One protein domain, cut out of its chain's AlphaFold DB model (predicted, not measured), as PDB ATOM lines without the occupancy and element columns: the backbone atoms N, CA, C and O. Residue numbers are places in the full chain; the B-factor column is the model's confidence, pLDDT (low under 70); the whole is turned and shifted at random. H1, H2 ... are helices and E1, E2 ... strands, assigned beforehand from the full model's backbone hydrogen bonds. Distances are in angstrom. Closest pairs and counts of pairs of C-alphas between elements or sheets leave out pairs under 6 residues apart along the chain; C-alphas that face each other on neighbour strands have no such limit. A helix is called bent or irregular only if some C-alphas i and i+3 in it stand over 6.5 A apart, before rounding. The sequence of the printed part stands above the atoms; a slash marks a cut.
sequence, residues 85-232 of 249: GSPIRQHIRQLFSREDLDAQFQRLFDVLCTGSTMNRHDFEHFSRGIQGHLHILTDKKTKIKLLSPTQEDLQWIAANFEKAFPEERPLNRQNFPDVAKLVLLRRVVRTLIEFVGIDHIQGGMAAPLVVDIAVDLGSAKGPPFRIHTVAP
ATOM      1  N   GLY A  85     -21.391  35.745 -48.665       78.56
ATOM      2  CA  GLY A  85     -20.781  35.930 -49.984       78.56
ATOM      3  C   GLY A  85     -19.937  37.200 -50.127       78.56
ATOM      4  O   GLY A  85     -19.580  37.545 -51.246       78.56
ATOM      5  N   SER A  86     -19.647  37.926 -49.041       76.50
ATOM      6  CA  SER A  86     -18.832  39.143 -49.136       76.50
ATOM      7  C   SER A  86     -17.387  38.823 -49.566       76.50
ATOM      8  O   SER A  86     -16.807  37.843 -49.080       76.50
ATOM      9  N   PRO A  87     -16.756  39.661 -50.414       77.31
ATOM     10  CA  PRO A  87     -15.360  39.467 -50.814       77.31
ATOM     11  C   PRO A  87     -14.373  39.446 -49.641       77.31
ATOM     12  O   PRO A  87     -13.386  38.718 -49.692       77.31
ATOM     13  N   ILE A  88     -14.666  40.156 -48.542       79.62
ATOM     14  CA  ILE A  88     -13.866  40.089 -47.305       79.62
ATOM     15  C   ILE A  88     -13.903  38.679 -46.716       79.62
ATOM     16  O   ILE A  88     -12.859  38.123 -46.387       79.62
ATOM     17  N   ARG A  89     -15.087  38.065 -46.605       85.50
ATOM     18  CA  ARG A  89     -15.202  36.706 -46.065       85.50
ATOM     19  C   ARG A  89     -14.523  35.690 -46.974       85.50
ATOM     20  O   ARG A  89     -13.831  34.810 -46.477       85.50
ATOM     21  N   GLN A  90     -14.667  35.829 -48.293       84.19
ATOM     22  CA  GLN A  90     -13.941  34.994 -49.252       84.19
ATOM     23  C   GLN A  90     -12.421  35.147 -49.106       84.19
ATOM     24  O   GLN A  90     -11.706  34.148 -49.100       84.19
ATOM     25  N   HIS A  91     -11.937  36.374 -48.931       84.75
ATOM     26  CA  HIS A  91     -10.526  36.640 -48.692       84.75
ATOM     27  C   HIS A  91     -10.029  36.001 -47.388       84.75
ATOM     28  O   HIS A  91      -8.976  35.373 -47.384       84.75
ATOM     29  N   ILE A  92     -10.805  36.084 -46.301       87.94
ATOM     30  CA  ILE A  92     -10.472  35.418 -45.035       87.94
ATOM     31  C   ILE A  92     -10.424  33.896 -45.219       87.94
ATOM     32  O   ILE A  92      -9.469  33.279 -44.756       87.94
ATOM     33  N   ARG A  93     -11.373  33.290 -45.957       90.56
ATOM     34  CA  ARG A  93     -11.326  31.850 -46.293       90.56
ATOM     35  C   ARG A  93     -10.020  31.485 -46.989       90.56
ATOM     36  O   ARG A  93      -9.359  30.550 -46.563       90.56
ATOM     37  N   GLN A  94      -9.644  32.242 -48.022       87.88
ATOM     38  CA  GLN A  94      -8.410  32.017 -48.782       87.88
ATOM     39  C   GLN A  94      -7.156  32.196 -47.920       87.88
ATOM     40  O   GLN A  94      -6.214  31.414 -48.021       87.88
ATOM     41  N   LEU A  95      -7.136  33.216 -47.059       88.31
ATOM     42  CA  LEU A  95      -6.026  33.458 -46.144       88.31
ATOM     43  C   LEU A  95      -5.902  32.331 -45.115       88.31
ATOM     44  O   LEU A  95      -4.796  31.887 -44.831       88.31
ATOM     45  N   PHE A  96      -7.019  31.868 -44.555       91.62
ATOM     46  CA  PHE A  96      -7.032  30.849 -43.507       91.62
ATOM     47  C   PHE A  96      -6.894  29.422 -44.043       91.62
ATOM     48  O   PHE A  96      -6.526  28.545 -43.262       91.62
ATOM     49  N   SER A  97      -7.118  29.190 -45.342       90.00
ATOM     50  CA  SER A  97      -6.848  27.912 -46.015       90.00
ATOM     51  C   SER A  97      -5.376  27.704 -46.384       90.00
ATOM     52  O   SER A  97      -5.023  26.670 -46.942       90.00
ATOM     53  N   ARG A  98      -4.510  28.689 -46.133       89.19
ATOM     54  CA  ARG A  98      -3.074  28.595 -46.402       89.19
ATOM     55  C   ARG A  98      -2.384  27.650 -45.420       89.19
ATOM     56  O   ARG A  98      -2.248  27.973 -44.243       89.19
ATOM     57  N   GLU A  99      -1.866  26.529 -45.913       85.50
ATOM     58  CA  GLU A  99      -1.132  25.555 -45.088       85.50
ATOM     59  C   GLU A  99       0.146  26.147 -44.469       85.50
ATOM     60  O   GLU A  99       0.521  25.820 -43.340       85.50
ATOM     61  N   ASP A 100       0.801  27.077 -45.176       90.12
ATOM     62  CA  ASP A 100       2.001  27.747 -44.679       90.12
ATOM     63  C   ASP A 100       1.719  28.613 -43.447       90.12
ATOM     64  O   ASP A 100       2.608  28.790 -42.609       90.12
ATOM     65  N   LEU A 101       0.494  29.129 -43.316       89.81
ATOM     66  CA  LEU A 101       0.072  29.936 -42.178       89.81
ATOM     67  C   LEU A 101      -0.052  29.079 -40.911       89.81
ATOM     68  O   LEU A 101       0.434  29.474 -39.851       89.81
ATOM     69  N   ASP A 102      -0.616  27.876 -41.027       92.62
ATOM     70  CA  ASP A 102      -0.746  26.949 -39.897       92.62
ATOM     71  C   ASP A 102       0.609  26.448 -39.422       92.62
ATOM     72  O   ASP A 102       0.894  26.471 -38.223       92.62
ATOM     73  N   ALA A 103       1.494  26.092 -40.354       92.06
ATOM     74  CA  ALA A 103       2.865  25.722 -40.024       92.06
ATOM     75  C   ALA A 103       3.613  26.864 -39.311       92.06
ATOM     76  O   ALA A 103       4.422  26.618 -38.413       92.06
ATOM     77  N   GLN A 104       3.350  28.121 -39.681       91.31
ATOM     78  CA  GLN A 104       3.929  29.276 -39.001       91.31
ATOM     79  C   GLN A 104       3.367  29.473 -37.588       91.31
ATOM     80  O   GLN A 104       4.151  29.702 -36.667       91.31
ATOM     81  N   PHE A 105       2.054  29.339 -37.383       93.56
ATOM     82  CA  PHE A 105       1.469  29.401 -36.039       93.56
ATOM     83  C   PHE A 105       1.941  28.260 -35.146       93.56
ATOM     84  O   PHE A 105       2.177  28.469 -33.961       93.56
ATOM     85  N   GLN A 106       2.144  27.069 -35.699       94.00
ATOM     86  CA  GLN A 106       2.729  25.961 -34.955       94.00
ATOM     87  C   GLN A 106       4.168  26.261 -34.513       94.00
ATOM     88  O   GLN A 106       4.507  26.021 -33.363       94.00
ATOM     89  N   ARG A 107       5.000  26.865 -35.374       91.81
ATOM     90  CA  ARG A 107       6.335  27.337 -34.957       91.81
ATOM     91  C   ARG A 107       6.253  28.416 -33.879       91.81
ATOM     92  O   ARG A 107       7.069  28.436 -32.967       91.81
ATOM     93  N   LEU A 108       5.267  29.306 -33.974       91.62
ATOM     94  CA  LEU A 108       5.028  30.326 -32.958       91.62
ATOM     95  C   LEU A 108       4.626  29.701 -31.614       91.62
ATOM     96  O   LEU A 108       5.099  30.153 -30.574       91.62
ATOM     97  N   PHE A 109       3.808  28.644 -31.635       93.81
ATOM     98  CA  PHE A 109       3.494  27.844 -30.452       93.81
ATOM     99  C   PHE A 109       4.769  27.283 -29.821       93.81
ATOM    100  O   PHE A 109       4.971  27.472 -28.628       93.81
ATOM    101  N   ASP A 110       5.647  26.678 -30.625       92.00
ATOM    102  CA  ASP A 110       6.902  26.071 -30.157       92.00
ATOM    103  C   ASP A 110       7.851  27.104 -29.502       92.00
ATOM    104  O   ASP A 110       8.642  26.766 -28.625       92.00
ATOM    105  N   VAL A 111       7.766  28.381 -29.899       91.19
ATOM    106  CA  VAL A 111       8.534  29.494 -29.302       91.19
ATOM    107  C   VAL A 111       7.886  30.035 -28.020       91.19
ATOM    108  O   VAL A 111       8.574  30.490 -27.103       91.19
ATOM    109  N   LEU A 112       6.555  30.055 -27.964       89.81
ATOM    110  CA  LEU A 112       5.799  30.568 -26.822       89.81
ATOM    111  C   LEU A 112       5.748  29.574 -25.668       89.81
ATOM    112  O   LEU A 112       5.828  29.988 -24.516       89.81
ATOM    113  N   CYS A 113       5.595  28.296 -25.995       88.62
ATOM    114  CA  CYS A 113       5.281  27.228 -25.073       88.62
ATOM    115  C   CYS A 113       6.420  26.208 -25.057       88.62
ATOM    116  O   CYS A 113       6.721  25.574 -26.063       88.62
ATOM    117  N   THR A 114       7.028  26.006 -23.889       82.62
ATOM    118  CA  THR A 114       8.061  24.977 -23.692       82.62
ATOM    119  C   THR A 114       7.479  23.577 -23.470       82.62
ATOM    120  O   THR A 114       8.223  22.601 -23.449       82.62
ATOM    121  N   GLY A 115       6.163  23.469 -23.257       85.94
ATOM    122  CA  GLY A 115       5.442  22.216 -23.025       85.94
ATOM    123  C   GLY A 115       4.550  21.791 -24.195       85.94
ATOM    124  O   GLY A 115       4.558  22.386 -25.270       85.94
ATOM    125  N   SER A 116       3.737  20.757 -23.969       89.94
ATOM    126  CA  SER A 116       2.745  20.276 -24.941       89.94
ATOM    127  C   SER A 116       1.459  21.114 -24.969       89.94
ATOM    128  O   SER A 116       0.696  21.035 -25.936       89.94
ATOM    129  N   THR A 117       1.220  21.915 -23.927       94.19
ATOM    130  CA  THR A 117       0.008  22.715 -23.735       94.19
ATOM    131  C   THR A 117       0.349  24.158 -23.380       94.19
ATOM    132  O   THR A 117       1.203  24.429 -22.539       94.19
ATOM    133  N   MET A 118      -0.335  25.095 -24.031       94.19
ATOM    134  CA  MET A 118      -0.172  26.526 -23.808       94.19
ATOM    135  C   MET A 118      -1.000  26.962 -22.605       94.19
ATOM    136  O   MET A 118      -2.214  26.762 -22.570       94.19
ATOM    137  N   ASN A 119      -0.342  27.595 -21.638       94.00
ATOM    138  CA  ASN A 119      -1.016  28.208 -20.501       94.00
ATOM    139  C   ASN A 119      -1.552  29.610 -20.860       94.00
ATOM    140  O   ASN A 119      -1.187  30.212 -21.876       94.00
ATOM    141  N   ARG A 120      -2.392  30.161 -19.977       93.38
ATOM    142  CA  ARG A 120      -2.958  31.509 -20.126       93.38
ATOM    143  C   ARG A 120      -1.891  32.591 -20.318       93.38
ATOM    144  O   ARG A 120      -2.078  33.482 -21.139       93.38
ATOM    145  N   HIS A 121      -0.807  32.557 -19.543       92.88
ATOM    146  CA  HIS A 121       0.218  33.604 -19.568       92.88
ATOM    147  C   HIS A 121       0.907  33.684 -20.939       92.88
ATOM    148  O   HIS A 121       1.055  34.774 -21.495       92.88
ATOM    149  N   ASP A 122       1.250  32.538 -21.522       92.94
ATOM    150  CA  ASP A 122       1.859  32.460 -22.852       92.94
ATOM    151  C   ASP A 122       0.876  32.911 -23.941       92.94
ATOM    152  O   ASP A 122       1.258  33.621 -24.875       92.94
ATOM    153  N   PHE A 123      -0.411  32.590 -23.785       93.06
ATOM    154  CA  PHE A 123      -1.465  33.066 -24.680       93.06
ATOM    155  C   PHE A 123      -1.682  34.587 -24.594       93.06
ATOM    156  O   PHE A 123      -1.849  35.261 -25.613       93.06
ATOM    157  N   GLU A 124      -1.641  35.170 -23.396       92.31
ATOM    158  CA  GLU A 124      -1.678  36.625 -23.239       92.31
ATOM    159  C   GLU A 124      -0.431  37.290 -23.838       92.31
ATOM    160  O   GLU A 124      -0.537  38.351 -24.456       92.31
ATOM    161  N   HIS A 125       0.747  36.677 -23.683       91.44
ATOM    162  CA  HIS A 125       1.987  37.157 -24.290       91.44
ATOM    163  C   HIS A 125       1.888  37.164 -25.822       91.44
ATOM    164  O   HIS A 125       2.227  38.165 -26.453       91.44
ATOM    165  N   PHE A 126       1.330  36.105 -26.417       92.50
ATOM    166  CA  PHE A 126       0.967  36.076 -27.835       92.50
ATOM    167  C   PHE A 126       0.023  37.225 -28.211       92.50
ATOM    168  O   PHE A 126       0.312  37.971 -29.144       92.50
ATOM    169  N   SER A 127      -1.069  37.409 -27.462       92.38
ATOM    170  CA  SER A 127      -2.067  38.450 -27.739       92.38
ATOM    171  C   SER A 127      -1.473  39.866 -27.710       92.38
ATOM    172  O   SER A 127      -1.782  40.693 -28.571       92.38
ATOM    173  N   ARG A 128      -0.581  40.141 -26.748       92.62
ATOM    174  CA  ARG A 128       0.155  41.413 -26.627       92.62
ATOM    175  C   ARG A 128       1.199  41.600 -27.728       92.62
ATOM    176  O   ARG A 128       1.427  42.730 -28.149       92.62
ATOM    177  N   GLY A 129       1.809  40.511 -28.192       91.81
ATOM    178  CA  GLY A 129       2.819  40.530 -29.249       91.81
ATOM    179  C   GLY A 129       2.269  40.855 -30.639       91.81
ATOM    180  O   GLY A 129       3.043  41.216 -31.523       91.81
ATOM    181  N   ILE A 130       0.950  40.758 -30.854       93.06
ATOM    182  CA  ILE A 130       0.323  41.105 -32.136       93.06
ATOM    183  C   ILE A 130       0.422  42.614 -32.373       93.06
ATOM    184  O   ILE A 130      -0.191  43.434 -31.688       93.06
ATOM    185  N   GLN A 131       1.150  42.965 -33.419       93.25
ATOM    186  CA  GLN A 131       1.349  44.312 -33.920       93.25
ATOM    187  C   GLN A 131       1.044  44.349 -35.416       93.25
ATOM    188  O   GLN A 131       0.890  43.320 -36.071       93.25
ATOM    189  N   GLY A 132       0.942  45.543 -35.984       92.06
ATOM    190  CA  GLY A 132       0.692  45.669 -37.409       92.06
ATOM    191  C   GLY A 132       0.052  46.981 -37.798       92.06
ATOM    192  O   GLY A 132      -0.114  47.884 -36.973       92.06
ATOM    193  N   HIS A 133      -0.310  47.069 -39.068       93.19
ATOM    194  CA  HIS A 133      -1.028  48.201 -39.616       93.19
ATOM    195  C   HIS A 133      -1.968  47.793 -40.749       93.19
ATOM    196  O   HIS A 133      -1.767  46.794 -41.436       93.19
ATOM    197  N   LEU A 134      -2.993  48.611 -40.931       89.19
ATOM    198  CA  LEU A 134      -3.950  48.570 -42.019       89.19
ATOM    199  C   LEU A 134      -3.735  49.813 -42.879       89.19
ATOM    200  O   LEU A 134      -3.501  50.897 -42.345       89.19
ATOM    201  N   HIS A 135      -3.808  49.675 -44.195       87.38
ATOM    202  CA  HIS A 135      -3.812  50.826 -45.097       87.38
ATOM    203  C   HIS A 135      -4.512  50.490 -46.408       87.38
ATOM    204  O   HIS A 135      -4.659  49.324 -46.768       87.38
ATOM    205  N   ILE A 136      -4.949  51.512 -47.135       86.19
ATOM    206  CA  ILE A 136      -5.475  51.323 -48.487       86.19
ATOM    207  C   ILE A 136      -4.296  51.016 -49.413       86.19
ATOM    208  O   ILE A 136      -3.267  51.680 -49.333       86.19
ATOM    209  N   LEU A 137      -4.437  50.042 -50.317       81.81
ATOM    210  CA  LEU A 137      -3.341  49.583 -51.187       81.81
ATOM    211  C   LEU A 137      -2.636  50.719 -51.949       81.81
ATOM    212  O   LEU A 137      -1.416  50.693 -52.122       81.81
ATOM    213  N   THR A 138      -3.395  51.722 -52.389       84.56
ATOM    214  CA  THR A 138      -2.888  52.887 -53.125       84.56
ATOM    215  C   THR A 138      -2.355  54.003 -52.224       84.56
ATOM    216  O   THR A 138      -1.578  54.832 -52.696       84.56
ATOM    217  N   ASP A 139      -2.700  54.015 -50.935       82.75
ATOM    218  CA  ASP A 139      -2.246  55.011 -49.964       82.75
ATOM    219  C   ASP A 139      -1.369  54.372 -48.880       82.75
ATOM    220  O   ASP A 139      -1.815  53.969 -47.807       82.75
ATOM    221  N   LYS A 140      -0.065  54.326 -49.161       80.50
ATOM    222  CA  LYS A 140       0.948  53.813 -48.229       80.50
ATOM    223  C   LYS A 140       1.312  54.794 -47.111       80.50
ATOM    224  O   LYS A 140       2.048  54.403 -46.201       80.50
ATOM    225  N   LYS A 141       0.883  56.059 -47.198       82.94
ATOM    226  CA  LYS A 141       1.223  57.096 -46.210       82.94
ATOM    227  C   LYS A 141       0.287  57.014 -45.011       82.94
ATOM    228  O   LYS A 141       0.746  57.132 -43.877       82.94
ATOM    229  N   THR A 142      -0.991  56.746 -45.257       85.81
ATOM    230  CA  THR A 142      -1.997  56.616 -44.202       85.81
ATOM    231  C   THR A 142      -2.023  55.191 -43.659       85.81
ATOM    232  O   THR A 142      -2.729  54.319 -44.160       85.81
ATOM    233  N   LYS A 143      -1.222  54.944 -42.618       90.44
ATOM    234  CA  LYS A 143      -1.157  53.649 -41.933       90.44
ATOM    235  C   LYS A 143      -1.888  53.713 -40.602       90.44
ATOM    236  O   LYS A 143      -1.457  54.403 -39.681       90.44
ATOM    237  N   ILE A 144      -2.961  52.944 -40.485       91.31
ATOM    238  CA  ILE A 144      -3.709  52.769 -39.243       91.31
ATOM    239  C   ILE A 144      -3.041  51.645 -38.464       91.31
ATOM    240  O   ILE A 144      -3.028  50.501 -38.911       91.31
ATOM    241  N   LYS A 145      -2.467  51.945 -37.301       94.44
ATOM    242  CA  LYS A 145      -1.874  50.909 -36.453       94.44
ATOM    243  C   LYS A 145      -2.973  49.968 -35.956       94.44
ATOM    244  O   LYS A 145      -4.023  50.434 -35.514       94.44
ATOM    245  N   LEU A 146      -2.719  48.658 -35.974       92.25
ATOM    246  CA  LEU A 146      -3.577  47.726 -35.249       92.25
ATOM    247  C   LEU A 146      -3.615  48.163 -33.789       92.25
ATOM    248  O   LEU A 146      -2.572  48.441 -33.188       92.25
ATOM    249  N   LEU A 147      -4.819  48.224 -33.222       90.75
ATOM    250  CA  LEU A 147      -4.980  48.565 -31.812       90.75
ATOM    251  C   LEU A 147      -4.115  47.614 -30.961       90.75
ATOM    252  O   LEU A 147      -3.750  46.538 -31.434       90.75
ATOM    253  N   SER A 148      -3.887  47.900 -29.681       90.75
ATOM    254  CA  SER A 148      -3.309  46.941 -28.707       90.75
ATOM    255  C   SER A 148      -4.403  46.292 -27.841       90.75
ATOM    256  O   SER A 148      -5.519  46.823 -27.806       90.75
ATOM    257  N   PRO A 149      -4.202  45.091 -27.257       87.75
ATOM    258  CA  PRO A 149      -5.222  44.475 -26.403       87.75
ATOM    259  C   PRO A 149      -5.536  45.407 -25.244       87.75
ATOM    260  O   PRO A 149      -4.624  45.920 -24.598       87.75
ATOM    261  N   THR A 150      -6.823  45.680 -25.043       87.00
ATOM    262  CA  THR A 150      -7.269  46.514 -23.931       87.00
ATOM    263  C   THR A 150      -7.160  45.716 -22.639       87.00
ATOM    264  O   THR A 150      -7.083  44.485 -22.650       87.00
ATOM    265  N   GLN A 151      -7.182  46.409 -21.501       87.00
ATOM    266  CA  GLN A 151      -7.215  45.728 -20.209       87.00
ATOM    267  C   GLN A 151      -8.450  44.822 -20.080       87.00
ATOM    268  O   GLN A 151      -8.353  43.730 -19.527       87.00
ATOM    269  N   GLU A 152      -9.579  45.247 -20.645       83.44
ATOM    270  CA  GLU A 152     -10.813  44.465 -20.699       83.44
ATOM    271  C   GLU A 152     -10.654  43.179 -21.524       83.44
ATOM    272  O   GLU A 152     -11.078  42.120 -21.069       83.44
ATOM    273  N   ASP A 153      -9.976  43.221 -22.683       82.06
ATOM    274  CA  ASP A 153      -9.689  42.000 -23.453       82.06
ATOM    275  C   ASP A 153      -8.882  41.002 -22.618       82.06
ATOM    276  O   ASP A 153      -9.171  39.809 -22.610       82.06
ATOM    277  N   LEU A 154      -7.856  41.492 -21.919       85.56
ATOM    278  CA  LEU A 154      -6.964  40.657 -21.118       85.56
ATOM    279  C   LEU A 154      -7.701  40.061 -19.914       85.56
ATOM    280  O   LEU A 154      -7.539  38.879 -19.622       85.56
ATOM    281  N   GLN A 155      -8.559  40.842 -19.256       85.44
ATOM    282  CA  GLN A 155      -9.424  40.356 -18.179       85.44
ATOM    283  C   GLN A 155     -10.427  39.318 -18.683       85.44
ATOM    284  O   GLN A 155     -10.629  38.292 -18.033       85.44
ATOM    285  N   TRP A 156     -11.022  39.544 -19.855       82.62
ATOM    286  CA  TRP A 156     -11.940  38.595 -20.473       82.62
ATOM    287  C   TRP A 156     -11.234  37.286 -20.841       82.62
ATOM    288  O   TRP A 156     -11.765  36.214 -20.546       82.62
ATOM    289  N   ILE A 157     -10.023  37.351 -21.411       84.38
ATOM    290  CA  ILE A 157      -9.185  36.168 -21.664       84.38
ATOM    291  C   ILE A 157      -8.937  35.452 -20.337       84.38
ATOM    292  O   ILE A 157      -9.217  34.262 -20.222       84.38
ATOM    293  N   ALA A 158      -8.495  36.175 -19.308       85.50
ATOM    294  CA  ALA A 158      -8.176  35.585 -18.018       85.50
ATOM    295  C   ALA A 158      -9.369  34.911 -17.327       85.50
ATOM    296  O   ALA A 158      -9.180  33.887 -16.674       85.50
ATOM    297  N   ALA A 159     -10.580  35.448 -17.494       84.38
ATOM    298  CA  ALA A 159     -11.806  34.903 -16.916       84.38
ATOM    299  C   ALA A 159     -12.376  33.694 -17.683       84.38
ATOM    300  O   ALA A 159     -13.177  32.932 -17.125       84.38
ATOM    301  N   ASN A 160     -12.005  33.528 -18.956       84.38
ATOM    302  CA  ASN A 160     -12.594  32.523 -19.842       84.38
ATOM    303  C   ASN A 160     -11.602  31.470 -20.347       84.38
ATOM    304  O   ASN A 160     -12.060  30.441 -20.835       84.38
ATOM    305  N   PHE A 161     -10.288  31.669 -20.210       87.62
ATOM    306  CA  PHE A 161      -9.273  30.768 -20.767       87.62
ATOM    307  C   PHE A 161      -9.439  29.324 -20.277       87.62
ATOM    308  O   PHE A 161      -9.643  28.436 -21.095       87.62
ATOM    309  N   GLU A 162      -9.481  29.097 -18.962       88.31
ATOM    310  CA  GLU A 162      -9.636  27.745 -18.386       88.31
ATOM    311  C   GLU A 162     -11.004  27.116 -18.710       88.31
ATOM    312  O   GLU A 162     -11.146  25.902 -18.824       88.31
ATOM    313  N   LYS A 163     -12.042  27.941 -18.917       85.19
ATOM    314  CA  LYS A 163     -13.370  27.463 -19.350       85.19
ATOM    315  C   LYS A 163     -13.374  27.063 -20.825       85.19
ATOM    316  O   LYS A 163     -14.145  26.191 -21.248       85.19
ATOM    317  N   ALA A 164     -12.577  27.760 -21.629       83.44
ATOM    318  CA  ALA A 164     -12.418  27.502 -23.046       83.44
ATOM    319  C   ALA A 164     -11.567  26.245 -23.269       83.44
ATOM    320  O   ALA A 164     -11.993  25.338 -23.989       83.44
ATOM    321  N   PHE A 165     -10.444  26.156 -22.559       88.81
ATOM    322  CA  PHE A 165      -9.418  25.128 -22.696       88.81
ATOM    323  C   PHE A 165      -9.171  24.415 -21.356       88.81
ATOM    324  O   PHE A 165      -8.125  24.628 -20.746       88.81
ATOM    325  N   PRO A 166     -10.128  23.598 -20.875       89.00
ATOM    326  CA  PRO A 166      -9.959  22.850 -19.632       89.00
ATOM    327  C   PRO A 166      -8.877  21.767 -19.781       89.00
ATOM    328  O   PRO A 166      -8.464  21.448 -20.897       89.00
ATOM    329  N   GLU A 167      -8.445  21.157 -18.677       89.88
ATOM    330  CA  GLU A 167      -7.361  20.159 -18.673       89.88
ATOM    331  C   GLU A 167      -7.627  18.954 -19.587       89.88
ATOM    332  O   GLU A 167      -6.698  18.430 -20.201       89.88
ATOM    333  N   GLU A 168      -8.888  18.535 -19.749       89.75
ATOM    334  CA  GLU A 168      -9.254  17.432 -20.647       89.75
ATOM    335  C   GLU A 168      -9.152  17.823 -22.128       89.75
ATOM    336  O   GLU A 168      -9.103  16.963 -23.011       89.75
ATOM    337  N   ARG A 169      -9.155  19.129 -22.419       88.81
ATOM    338  CA  ARG A 169      -9.081  19.678 -23.773       88.81
ATOM    339  C   ARG A 169      -8.269  20.984 -23.800       88.81
ATOM    340  O   ARG A 169      -8.831  22.055 -24.062       88.81
ATOM    341  N   PRO A 170      -6.950  20.900 -23.576       93.44
ATOM    342  CA  PRO A 170      -6.103  22.073 -23.467       93.44
ATOM    343  C   PRO A 170      -5.827  22.701 -24.839       93.44
ATOM    344  O   PRO A 170      -5.960  22.068 -25.897       93.44
ATOM    345  N   LEU A 171      -5.388  23.960 -24.816       94.06
ATOM    346  CA  LEU A 171      -4.808  24.620 -25.979       94.06
ATOM    347  C   LEU A 171      -3.435  23.995 -26.239       94.06
ATOM    348  O   LEU A 171      -2.546  24.051 -25.395       94.06
ATOM    349  N   ASN A 172      -3.264  23.363 -27.386       95.31
ATOM    350  CA  ASN A 172      -2.075  22.610 -27.749       95.31
ATOM    351  C   ASN A 172      -1.588  23.019 -29.142       95.31
ATOM    352  O   ASN A 172      -2.226  23.796 -29.853       95.31
ATOM    353  N   ARG A 173      -0.451  22.461 -29.552       95.12
ATOM    354  CA  ARG A 173       0.174  22.775 -30.839       95.12
ATOM    355  C   ARG A 173      -0.754  22.566 -32.044       95.12
ATOM    356  O   ARG A 173      -0.634  23.282 -33.032       95.12
ATOM    357  N   GLN A 174      -1.661  21.591 -31.978       94.12
ATOM    358  CA  GLN A 174      -2.539  21.230 -33.091       94.12
ATOM    359  C   GLN A 174      -3.705  22.210 -33.255       94.12
ATOM    360  O   GLN A 174      -4.019  22.576 -34.380       94.12
ATOM    361  N   ASN A 175      -4.340  22.630 -32.157       93.19
ATOM    362  CA  ASN A 175      -5.514  23.509 -32.193       93.19
ATOM    363  C   ASN A 175      -5.173  25.004 -32.025       93.19
ATOM    364  O   ASN A 175      -6.025  25.858 -32.265       93.19
ATOM    365  N   PHE A 176      -3.930  25.343 -31.662       94.56
ATOM    366  CA  PHE A 176      -3.471  26.727 -31.544       94.56
ATOM    367  C   PHE A 176      -3.638  27.569 -32.821       94.56
ATOM    368  O   PHE A 176      -4.098  28.703 -32.684       94.56
ATOM    369  N   PRO A 177      -3.333  27.078 -34.043       94.62
ATOM    370  CA  PRO A 177      -3.515  27.871 -35.259       94.62
ATOM    371  C   PRO A 177      -4.943  28.403 -35.442       94.62
ATOM    372  O   PRO A 177      -5.117  29.573 -35.781       94.62
ATOM    373  N   ASP A 178      -5.962  27.594 -35.141       92.81
ATOM    374  CA  ASP A 178      -7.370  28.000 -35.257       92.81
ATOM    375  C   ASP A 178      -7.709  29.141 -34.289       92.81
ATOM    376  O   ASP A 178      -8.343  30.135 -34.657       92.81
ATOM    377  N   VAL A 179      -7.216  29.045 -33.053       92.19
ATOM    378  CA  VAL A 179      -7.400  30.087 -32.034       92.19
ATOM    379  C   VAL A 179      -6.598  31.343 -32.379       92.19
ATOM    380  O   VAL A 179      -7.095  32.457 -32.230       92.19
ATOM    381  N   ALA A 180      -5.376  31.196 -32.890       92.38
ATOM    382  CA  ALA A 180      -4.540  32.316 -33.304       92.38
ATOM    383  C   ALA A 180      -5.197  33.114 -34.443       92.38
ATOM    384  O   ALA A 180      -5.272  34.343 -34.368       92.38
ATOM    385  N   LYS A 181      -5.753  32.425 -35.450       93.00
ATOM    386  CA  LYS A 181      -6.540  33.028 -36.538       93.00
ATOM    387  C   LYS A 181      -7.721  33.845 -36.007       93.00
ATOM    388  O   LYS A 181      -7.908  34.983 -36.441       93.00
ATOM    389  N   LEU A 182      -8.471  33.319 -35.034       90.19
ATOM    390  CA  LEU A 182      -9.569  34.046 -34.380       90.19
ATOM    391  C   LEU A 182      -9.098  35.323 -33.682       90.19
ATOM    392  O   LEU A 182      -9.707  36.381 -33.848       90.19
ATOM    393  N   VAL A 183      -8.005  35.250 -32.916       90.12
ATOM    394  CA  VAL A 183      -7.456  36.419 -32.211       90.12
ATOM    395  C   VAL A 183      -7.010  37.490 -33.209       90.12
ATOM    396  O   VAL A 183      -7.295  38.673 -33.004       90.12
ATOM    397  N   LEU A 184      -6.364  37.095 -34.312       90.81
ATOM    398  CA  LEU A 184      -5.994  38.023 -35.382       90.81
ATOM    399  C   LEU A 184      -7.219  38.655 -36.041       90.81
ATOM    400  O   LEU A 184      -7.254  39.875 -36.210       90.81
ATOM    401  N   LEU A 185      -8.238  37.856 -36.366       90.38
ATOM    402  CA  LEU A 185      -9.480  38.360 -36.943       90.38
ATOM    403  C   LEU A 185     -10.129  39.395 -36.018       90.38
ATOM    404  O   LEU A 185     -10.424  40.507 -36.452       90.38
ATOM    405  N   ARG A 186     -10.266  39.069 -34.728       87.81
ATOM    406  CA  ARG A 186     -10.776  39.984 -33.697       87.81
ATOM    407  C   ARG A 186      -9.980  41.290 -33.654       87.81
ATOM    408  O   ARG A 186     -10.568  42.368 -33.568       87.81
ATOM    409  N   ARG A 187      -8.646  41.214 -33.750       89.19
ATOM    410  CA  ARG A 187      -7.744  42.380 -33.774       89.19
ATOM    411  C   ARG A 187      -8.037  43.313 -34.947       89.19
ATOM    412  O   ARG A 187      -8.146  44.530 -34.764       89.19
ATOM    413  N   VAL A 188      -8.122  42.732 -36.140       89.44
ATOM    414  CA  VAL A 188      -8.313  43.459 -37.395       89.44
ATOM    415  C   VAL A 188      -9.710  44.063 -37.436       89.44
ATOM    416  O   VAL A 188      -9.830  45.264 -37.658       89.44
ATOM    417  N   VAL A 189     -10.744  43.275 -37.133       87.81
ATOM    418  CA  VAL A 189     -12.145  43.725 -37.130       87.81
ATOM    419  C   VAL A 189     -12.345  44.878 -36.157       87.81
ATOM    420  O   VAL A 189     -12.889  45.902 -36.552       87.81
ATOM    421  N   ARG A 190     -11.831  44.789 -34.923       88.19
ATOM    422  CA  ARG A 190     -11.937  45.913 -33.984       88.19
ATOM    423  C   ARG A 190     -11.254  47.172 -34.494       88.19
ATOM    424  O   ARG A 190     -11.803  48.256 -34.358       88.19
ATOM    425  N   THR A 191     -10.053  47.033 -35.053       89.62
ATOM    426  CA  THR A 191      -9.338  48.188 -35.608       89.62
ATOM    427  C   THR A 191     -10.163  48.813 -36.734       89.62
ATOM    428  O   THR A 191     -10.331  50.022 -36.776       89.62
ATOM    429  N   LEU A 192     -10.760  48.007 -37.610       85.75
ATOM    430  CA  LEU A 192     -11.645  48.530 -38.646       85.75
ATOM    431  C   LEU A 192     -12.874  49.230 -38.058       85.75
ATOM    432  O   LEU A 192     -13.230  50.299 -38.538       85.75
ATOM    433  N   ILE A 193     -13.505  48.674 -37.022       85.56
ATOM    434  CA  ILE A 193     -14.685  49.287 -36.391       85.56
ATOM    435  C   ILE A 193     -14.339  50.659 -35.818       85.56
ATOM    436  O   ILE A 193     -15.059  51.613 -36.090       85.56
ATOM    437  N   GLU A 194     -13.225  50.768 -35.096       86.88
ATOM    438  CA  GLU A 194     -12.788  52.022 -34.472       86.88
ATOM    439  C   GLU A 194     -12.515  53.125 -35.505       86.88
ATOM    440  O   GLU A 194     -12.883  54.278 -35.301       86.88
ATOM    441  N   PHE A 195     -11.870  52.784 -36.626       84.69
ATOM    442  CA  PHE A 195     -11.379  53.784 -37.583       84.69
ATOM    443  C   PHE A 195     -12.270  53.992 -38.814       84.69
ATOM    444  O   PHE A 195     -12.182  55.035 -39.456       84.69
ATOM    445  N   VAL A 196     -13.095  53.009 -39.178       83.25
ATOM    446  CA  VAL A 196     -13.953  53.035 -40.378       83.25
ATOM    447  C   VAL A 196     -15.439  53.065 -40.000       83.25
ATOM    448  O   VAL A 196     -16.253  53.642 -40.721       83.25
ATOM    449  N   GLY A 197     -15.801  52.489 -38.853       82.81
ATOM    450  CA  GLY A 197     -17.184  52.361 -38.399       82.81
ATOM    451  C   GLY A 197     -17.868  51.098 -38.927       82.81
ATOM    452  O   GLY A 197     -17.653  50.673 -40.062       82.81
ATOM    453  N   ILE A 198     -18.718  50.499 -38.092       80.50
ATOM    454  CA  ILE A 198     -19.371  49.208 -38.358       80.50
ATOM    455  C   ILE A 198     -20.206  49.201 -39.650       80.50
ATOM    456  O   ILE A 198     -20.059  48.280 -40.455       80.50
ATOM    457  N   ASP A 199     -20.989  50.255 -39.896       80.00
ATOM    458  CA  ASP A 199     -21.892  50.354 -41.053       80.00
ATOM    459  C   ASP A 199     -21.132  50.295 -42.384       80.00
ATOM    460  O   ASP A 199     -21.556  49.642 -43.340       80.00
ATOM    461  N   HIS A 200     -19.959  50.930 -42.443       77.50
ATOM    462  CA  HIS A 200     -19.111  50.925 -43.633       77.50
ATOM    463  C   HIS A 200     -18.506  49.549 -43.896       77.50
ATOM    464  O   HIS A 200     -18.404  49.132 -45.049       77.50
ATOM    465  N   ILE A 201     -18.124  48.820 -42.845       77.38
ATOM    466  CA  ILE A 201     -17.541  47.489 -43.019       77.38
ATOM    467  C   ILE A 201     -18.627  46.490 -43.443       77.38
ATOM    468  O   ILE A 201     -18.383  45.666 -44.325       77.38
ATOM    469  N   GLN A 202     -19.839  46.603 -42.884       75.88
ATOM    470  CA  GLN A 202     -21.000  45.803 -43.288       75.88
ATOM    471  C   GLN A 202     -21.438  46.101 -44.732       75.88
ATOM    472  O   GLN A 202     -21.752  45.175 -45.480       75.88
ATOM    473  N   GLY A 203     -21.401  47.372 -45.148       71.88
ATOM    474  CA  GLY A 203     -21.678  47.804 -46.526       71.88
ATOM    475  C   GLY A 203     -20.577  47.462 -47.542       71.88
ATOM    476  O   GLY A 203     -20.787  47.588 -48.752       71.88
ATOM    477  N   GLY A 204     -19.418  47.004 -47.065       73.81
ATOM    478  CA  GLY A 204     -18.259  46.657 -47.874       73.81
ATOM    479  C   GLY A 204     -17.295  47.824 -48.114       73.81
ATOM    480  O   GLY A 204     -17.660  48.995 -48.200       73.81
ATOM    481  N   MET A 205     -16.021  47.479 -48.277       75.62
ATOM    482  CA  MET A 205     -14.918  48.402 -48.514       75.62
ATOM    483  C   MET A 205     -14.845  48.766 -49.996       75.62
ATOM    484  O   MET A 205     -14.805  47.890 -50.863       75.62
ATOM    485  N   ALA A 206     -14.803  50.064 -50.290       77.38
ATOM    486  CA  ALA A 206     -14.723  50.576 -51.660       77.38
ATOM    487  C   ALA A 206     -13.319  50.463 -52.280       77.38
ATOM    488  O   ALA A 206     -13.182  50.538 -53.498       77.38
ATOM    489  N   ALA A 207     -12.288  50.288 -51.452       81.19
ATOM    490  CA  ALA A 207     -10.899  50.188 -51.880       81.19
ATOM    491  C   ALA A 207     -10.240  48.916 -51.321       81.19
ATOM    492  O   ALA A 207     -10.648  48.449 -50.252       81.19
ATOM    493  N   PRO A 208      -9.213  48.368 -52.001       83.44
ATOM    494  CA  PRO A 208      -8.479  47.222 -51.492       83.44
ATOM    495  C   PRO A 208      -7.723  47.606 -50.220       83.44
ATOM    496  O   PRO A 208      -7.058  48.647 -50.167       83.44
ATOM    497  N   LEU A 209      -7.810  46.751 -49.207       84.88
ATOM    498  CA  LEU A 209      -7.206  46.971 -47.903       84.88
ATOM    499  C   LEU A 209      -5.996  46.059 -47.729       84.88
ATOM    500  O   LEU A 209      -6.113  44.840 -47.791       84.88
ATOM    501  N   VAL A 210      -4.844  46.645 -47.449       86.31
ATOM    502  CA  VAL A 210      -3.642  45.916 -47.053       86.31
ATOM    503  C   VAL A 210      -3.642  45.739 -45.542       86.31
ATOM    504  O   VAL A 210      -3.842  46.698 -44.791       86.31
ATOM    505  N   VAL A 211      -3.390  44.512 -45.105       89.19
ATOM    506  CA  VAL A 211      -3.269  44.118 -43.705       89.19
ATOM    507  C   VAL A 211      -1.872  43.545 -43.500       89.19
ATOM    508  O   VAL A 211      -1.547  42.460 -43.983       89.19
ATOM    509  N   ASP A 212      -1.055  44.289 -42.765       90.31
ATOM    510  CA  ASP A 212       0.286  43.897 -42.354       90.31
ATOM    511  C   ASP A 212       0.265  43.553 -40.871       90.31
ATOM    512  O   ASP A 212       0.095  44.436 -40.032       90.31
ATOM    513  N   ILE A 213       0.448  42.281 -40.538       91.25
ATOM    514  CA  ILE A 213       0.473  41.783 -39.162       91.25
ATOM    515  C   ILE A 213       1.870  41.264 -38.863       91.25
ATOM    516  O   ILE A 213       2.454  40.533 -39.659       91.25
ATOM    517  N   ALA A 214       2.390  41.605 -37.695       90.69
ATOM    518  CA  ALA A 214       3.564  40.979 -37.122       90.69
ATOM    519  C   ALA A 214       3.246  40.480 -35.712       90.69
ATOM    520  O   ALA A 214       2.496  41.124 -34.987       90.69
ATOM    521  N   VAL A 215       3.821  39.356 -35.302       89.75
ATOM    522  CA  VAL A 215       3.830  38.946 -33.897       89.75
ATOM    523  C   VAL A 215       5.258  39.056 -33.399       89.75
ATOM    524  O   VAL A 215       6.123  38.278 -33.804       89.75
ATOM    525  N   ASP A 216       5.492  40.056 -32.558       87.94
ATOM    526  CA  ASP A 216       6.776  40.318 -31.925       87.94
ATOM    527  C   ASP A 216       6.738  39.832 -30.474       87.94
ATOM    528  O   ASP A 216       5.965  40.324 -29.652       87.94
ATOM    529  N   LEU A 217       7.563  38.831 -30.182       85.06
ATOM    530  CA  LEU A 217       7.693  38.218 -28.861       85.06
ATOM    531  C   LEU A 217       8.946  38.704 -28.114       85.06
ATOM    532  O   LEU A 217       9.314  38.119 -27.093       85.06
ATOM    533  N   GLY A 218       9.601  39.751 -28.624       80.56
ATOM    534  CA  GLY A 218      10.874  40.264 -28.139       80.56
ATOM    535  C   GLY A 218      12.075  39.598 -28.816       80.56
ATOM    536  O   GLY A 218      12.046  38.426 -29.193       80.56
ATOM    537  N   SER A 219      13.175  40.347 -28.922       69.62
ATOM    538  CA  SER A 219      14.395  39.958 -29.651       69.62
ATOM    539  C   SER A 219      15.044  38.657 -29.165       69.62
ATOM    540  O   SER A 219      15.703  37.973 -29.946       69.62
ATOM    541  N   ALA A 220      14.831  38.279 -27.902       71.69
ATOM    542  CA  ALA A 220      15.340  37.033 -27.329       71.69
ATOM    543  C   ALA A 220      14.620  35.771 -27.844       71.69
ATOM    544  O   ALA A 220      15.164  34.677 -27.725       71.69
ATOM    545  N   LYS A 221      13.411  35.903 -28.409       72.69
ATOM    546  CA  LYS A 221      12.572  34.777 -28.857       72.69
ATOM    547  C   LYS A 221      12.607  34.543 -30.377       72.69
ATOM    548  O   LYS A 221      11.866  33.707 -30.883       72.69
ATOM    549  N   GLY A 222      13.498  35.230 -31.096       68.50
ATOM    550  CA  GLY A 222      13.696  35.064 -32.539       68.50
ATOM    551  C   GLY A 222      12.989  36.122 -33.396       68.50
ATOM    552  O   GLY A 222      12.448  37.096 -32.869       68.50
ATOM    553  N   PRO A 223      13.041  35.988 -34.735       71.19
ATOM    554  CA  PRO A 223      12.461  36.970 -35.643       71.19
ATOM    555  C   PRO A 223      10.928  36.989 -35.544       71.19
ATOM    556  O   PRO A 223      10.310  35.934 -35.374       71.19
ATOM    557  N   PRO A 224      10.293  38.164 -35.705       78.38
ATOM    558  CA  PRO A 224       8.847  38.276 -35.615       78.38
ATOM    559  C   PRO A 224       8.178  37.508 -36.755       78.38
ATOM    560  O   PRO A 224       8.577  37.615 -37.918       78.38
ATOM    561  N   PHE A 225       7.118  36.779 -36.421       85.19
ATOM    562  CA  PHE A 225       6.215  36.195 -37.407       85.19
ATOM    563  C   PHE A 225       5.502  37.320 -38.161       85.19
ATOM    564  O   PHE A 225       5.141  38.318 -37.543       85.19
ATOM    565  N   ARG A 226       5.316  37.197 -39.481       88.38
ATOM    566  CA  ARG A 226       4.706  38.250 -40.308       88.38
ATOM    567  C   ARG A 226       3.696  37.678 -41.291       88.38
ATOM    568  O   ARG A 226       3.987  36.714 -41.988       88.38
ATOM    569  N   ILE A 227       2.551  38.338 -41.396       88.12
ATOM    570  CA  ILE A 227       1.528  38.096 -42.409       88.12
ATOM    571  C   ILE A 227       1.337  39.398 -43.177       88.12
ATOM    572  O   ILE A 227       1.034  40.429 -42.583       88.12
ATOM    573  N   HIS A 228       1.475  39.332 -44.495       87.75
ATOM    574  CA  HIS A 228       1.063  40.393 -45.404       87.75
ATOM    575  C   HIS A 228      -0.096  39.870 -46.241       87.75
ATOM    576  O   HIS A 228       0.010  38.795 -46.838       87.75
ATOM    577  N   THR A 229      -1.201  40.607 -46.278       86.31
ATOM    578  CA  THR A 229      -2.341  40.252 -47.119       86.31
ATOM    579  C   THR A 229      -3.035  41.485 -47.676       86.31
ATOM    580  O   THR A 229      -2.985  42.563 -47.086       86.31
ATOM    581  N   VAL A 230      -3.692  41.321 -48.821       83.44
ATOM    582  CA  VAL A 230      -4.455  42.374 -49.491       83.44
ATOM    583  C   VAL A 230      -5.878  41.879 -49.695       83.44
ATOM    584  O   VAL A 230      -6.128  41.007 -50.526       83.44
ATOM    585  N   ALA A 231      -6.810  42.431 -48.926       80.50
ATOM    586  CA  ALA A 231      -8.229  42.185 -49.093       80.50
ATOM    587  C   ALA A 231      -8.755  42.996 -50.293       80.50
ATOM    588  O   ALA A 231      -8.514  44.205 -50.365       80.50
ATOM    589  N   PRO A 232      -9.473  42.363 -51.237       75.38
ATOM    590  CA  PRO A 232     -10.044  43.054 -52.388       75.38
ATOM    591  C   PRO A 232     -11.191  43.985 -51.972       75.38
ATOM    592  O   PRO A 232     -11.736  43.873 -50.870       75.38
TER     593      PRO A 232
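What this domain is: This is residues 85 to 232 of the 249 residues of an uncharacterized protein of Symbiodinium microadriaticum (UniProt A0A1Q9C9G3). A small three-stranded sheet has helices over one face: the long helix H5 slants over E1 and E2, while H1 and H2 lie on the E3 side, and the other face has no named helix on it. H3 sits at one end of the sheet, where it leads straight into E1, and H4 packs on H3 away from the sheet. The printed part has 148 residues, with six named helices and three named strands in the order H1 H2 H3 E1 H4 H5 H6 E2 E3, and its class is mixed, helices and strands. The sheet order is E1 E2 E3, antiparallel, and the helices H1, H2 and H5 on one face of it give two layers. The whole is compact, with a radius of gyration of the C-alphas of 15.8 A and spans of 45 by 30 by 29 A, only just elongated.

How they stand to each other: H1, residues 87 to 96, is on the sheet, over none of its strands; its closest C-alpha pair with E3, residues 225 to 231, is His 91 and Ala 231, 6.0 A apart. H2, residues 99 to 112, touches H5, residues 176 to 196, about perpendicular at 81 degrees; the closest C-alphas are those of Phe 105 and Pro 177, 5.3 A. H3, residues 120 to 129, only grazes the sheet. It touches H4, residues 151 to 164, at a steep tilt of 40 degrees, opposite ways; the closest C-alphas are those of Arg 120 and Phe 161, 6.4 A. H4 and H5 are apart. E1, residues 130 to 136, is antiparallel to E2, residues 209 to 215, with N 133 and O 212 within hydrogen-bond range at 2.8 A. E2 and E3 form a hairpin, with N 211 and O 229 within range at 2.8 A. H5 is on the same face as H1, at a height over the sheet of 10.1 A, slantwise to the strands at 47 degrees to E1 on the local plane. H6, residues 198 to 202, and H5 only just touch, with 3 pairs of C-alphas within 8 A, and only at the corner; the closest are those of Leu 192 and Ile 201, 7.4 A. Every O i to N i+4 pair is within hydrogen-bond range in H1, H2, H3, H5 and H6, and 8 of 10 are in H4.

Where its parts are: H1 begins at C-alpha 87, (-15.360, 39.467, -50.814), and is 14.0 A long; H2 is 20.2 A, H3 14.1 A and E1 20.1 A. H4, 19.2 A, is irregular: C-alphas 159 and 162 are 7.6 A apart. H5 runs 29.7 A from C-alpha 176 at (-3.471, 26.727, -31.544), H6 6.2 A and E2 19.6 A. E3, 19.5 A, ends at C-alpha 231, (-8.229, 42.185, -49.093).

The domain as a whole: The C-alphas farthest apart, those of Thr 138 and Glu 168, are 48.5 A apart. The printed part has no cut. The links E1 to H4 and H4 to H5 are long; in the first, residues 144 to 145 pair antiparallel with residues 133 to 134 of E1. The mean pLDDT of the printed part is 87.1, and residues 219 and 222 are under 70.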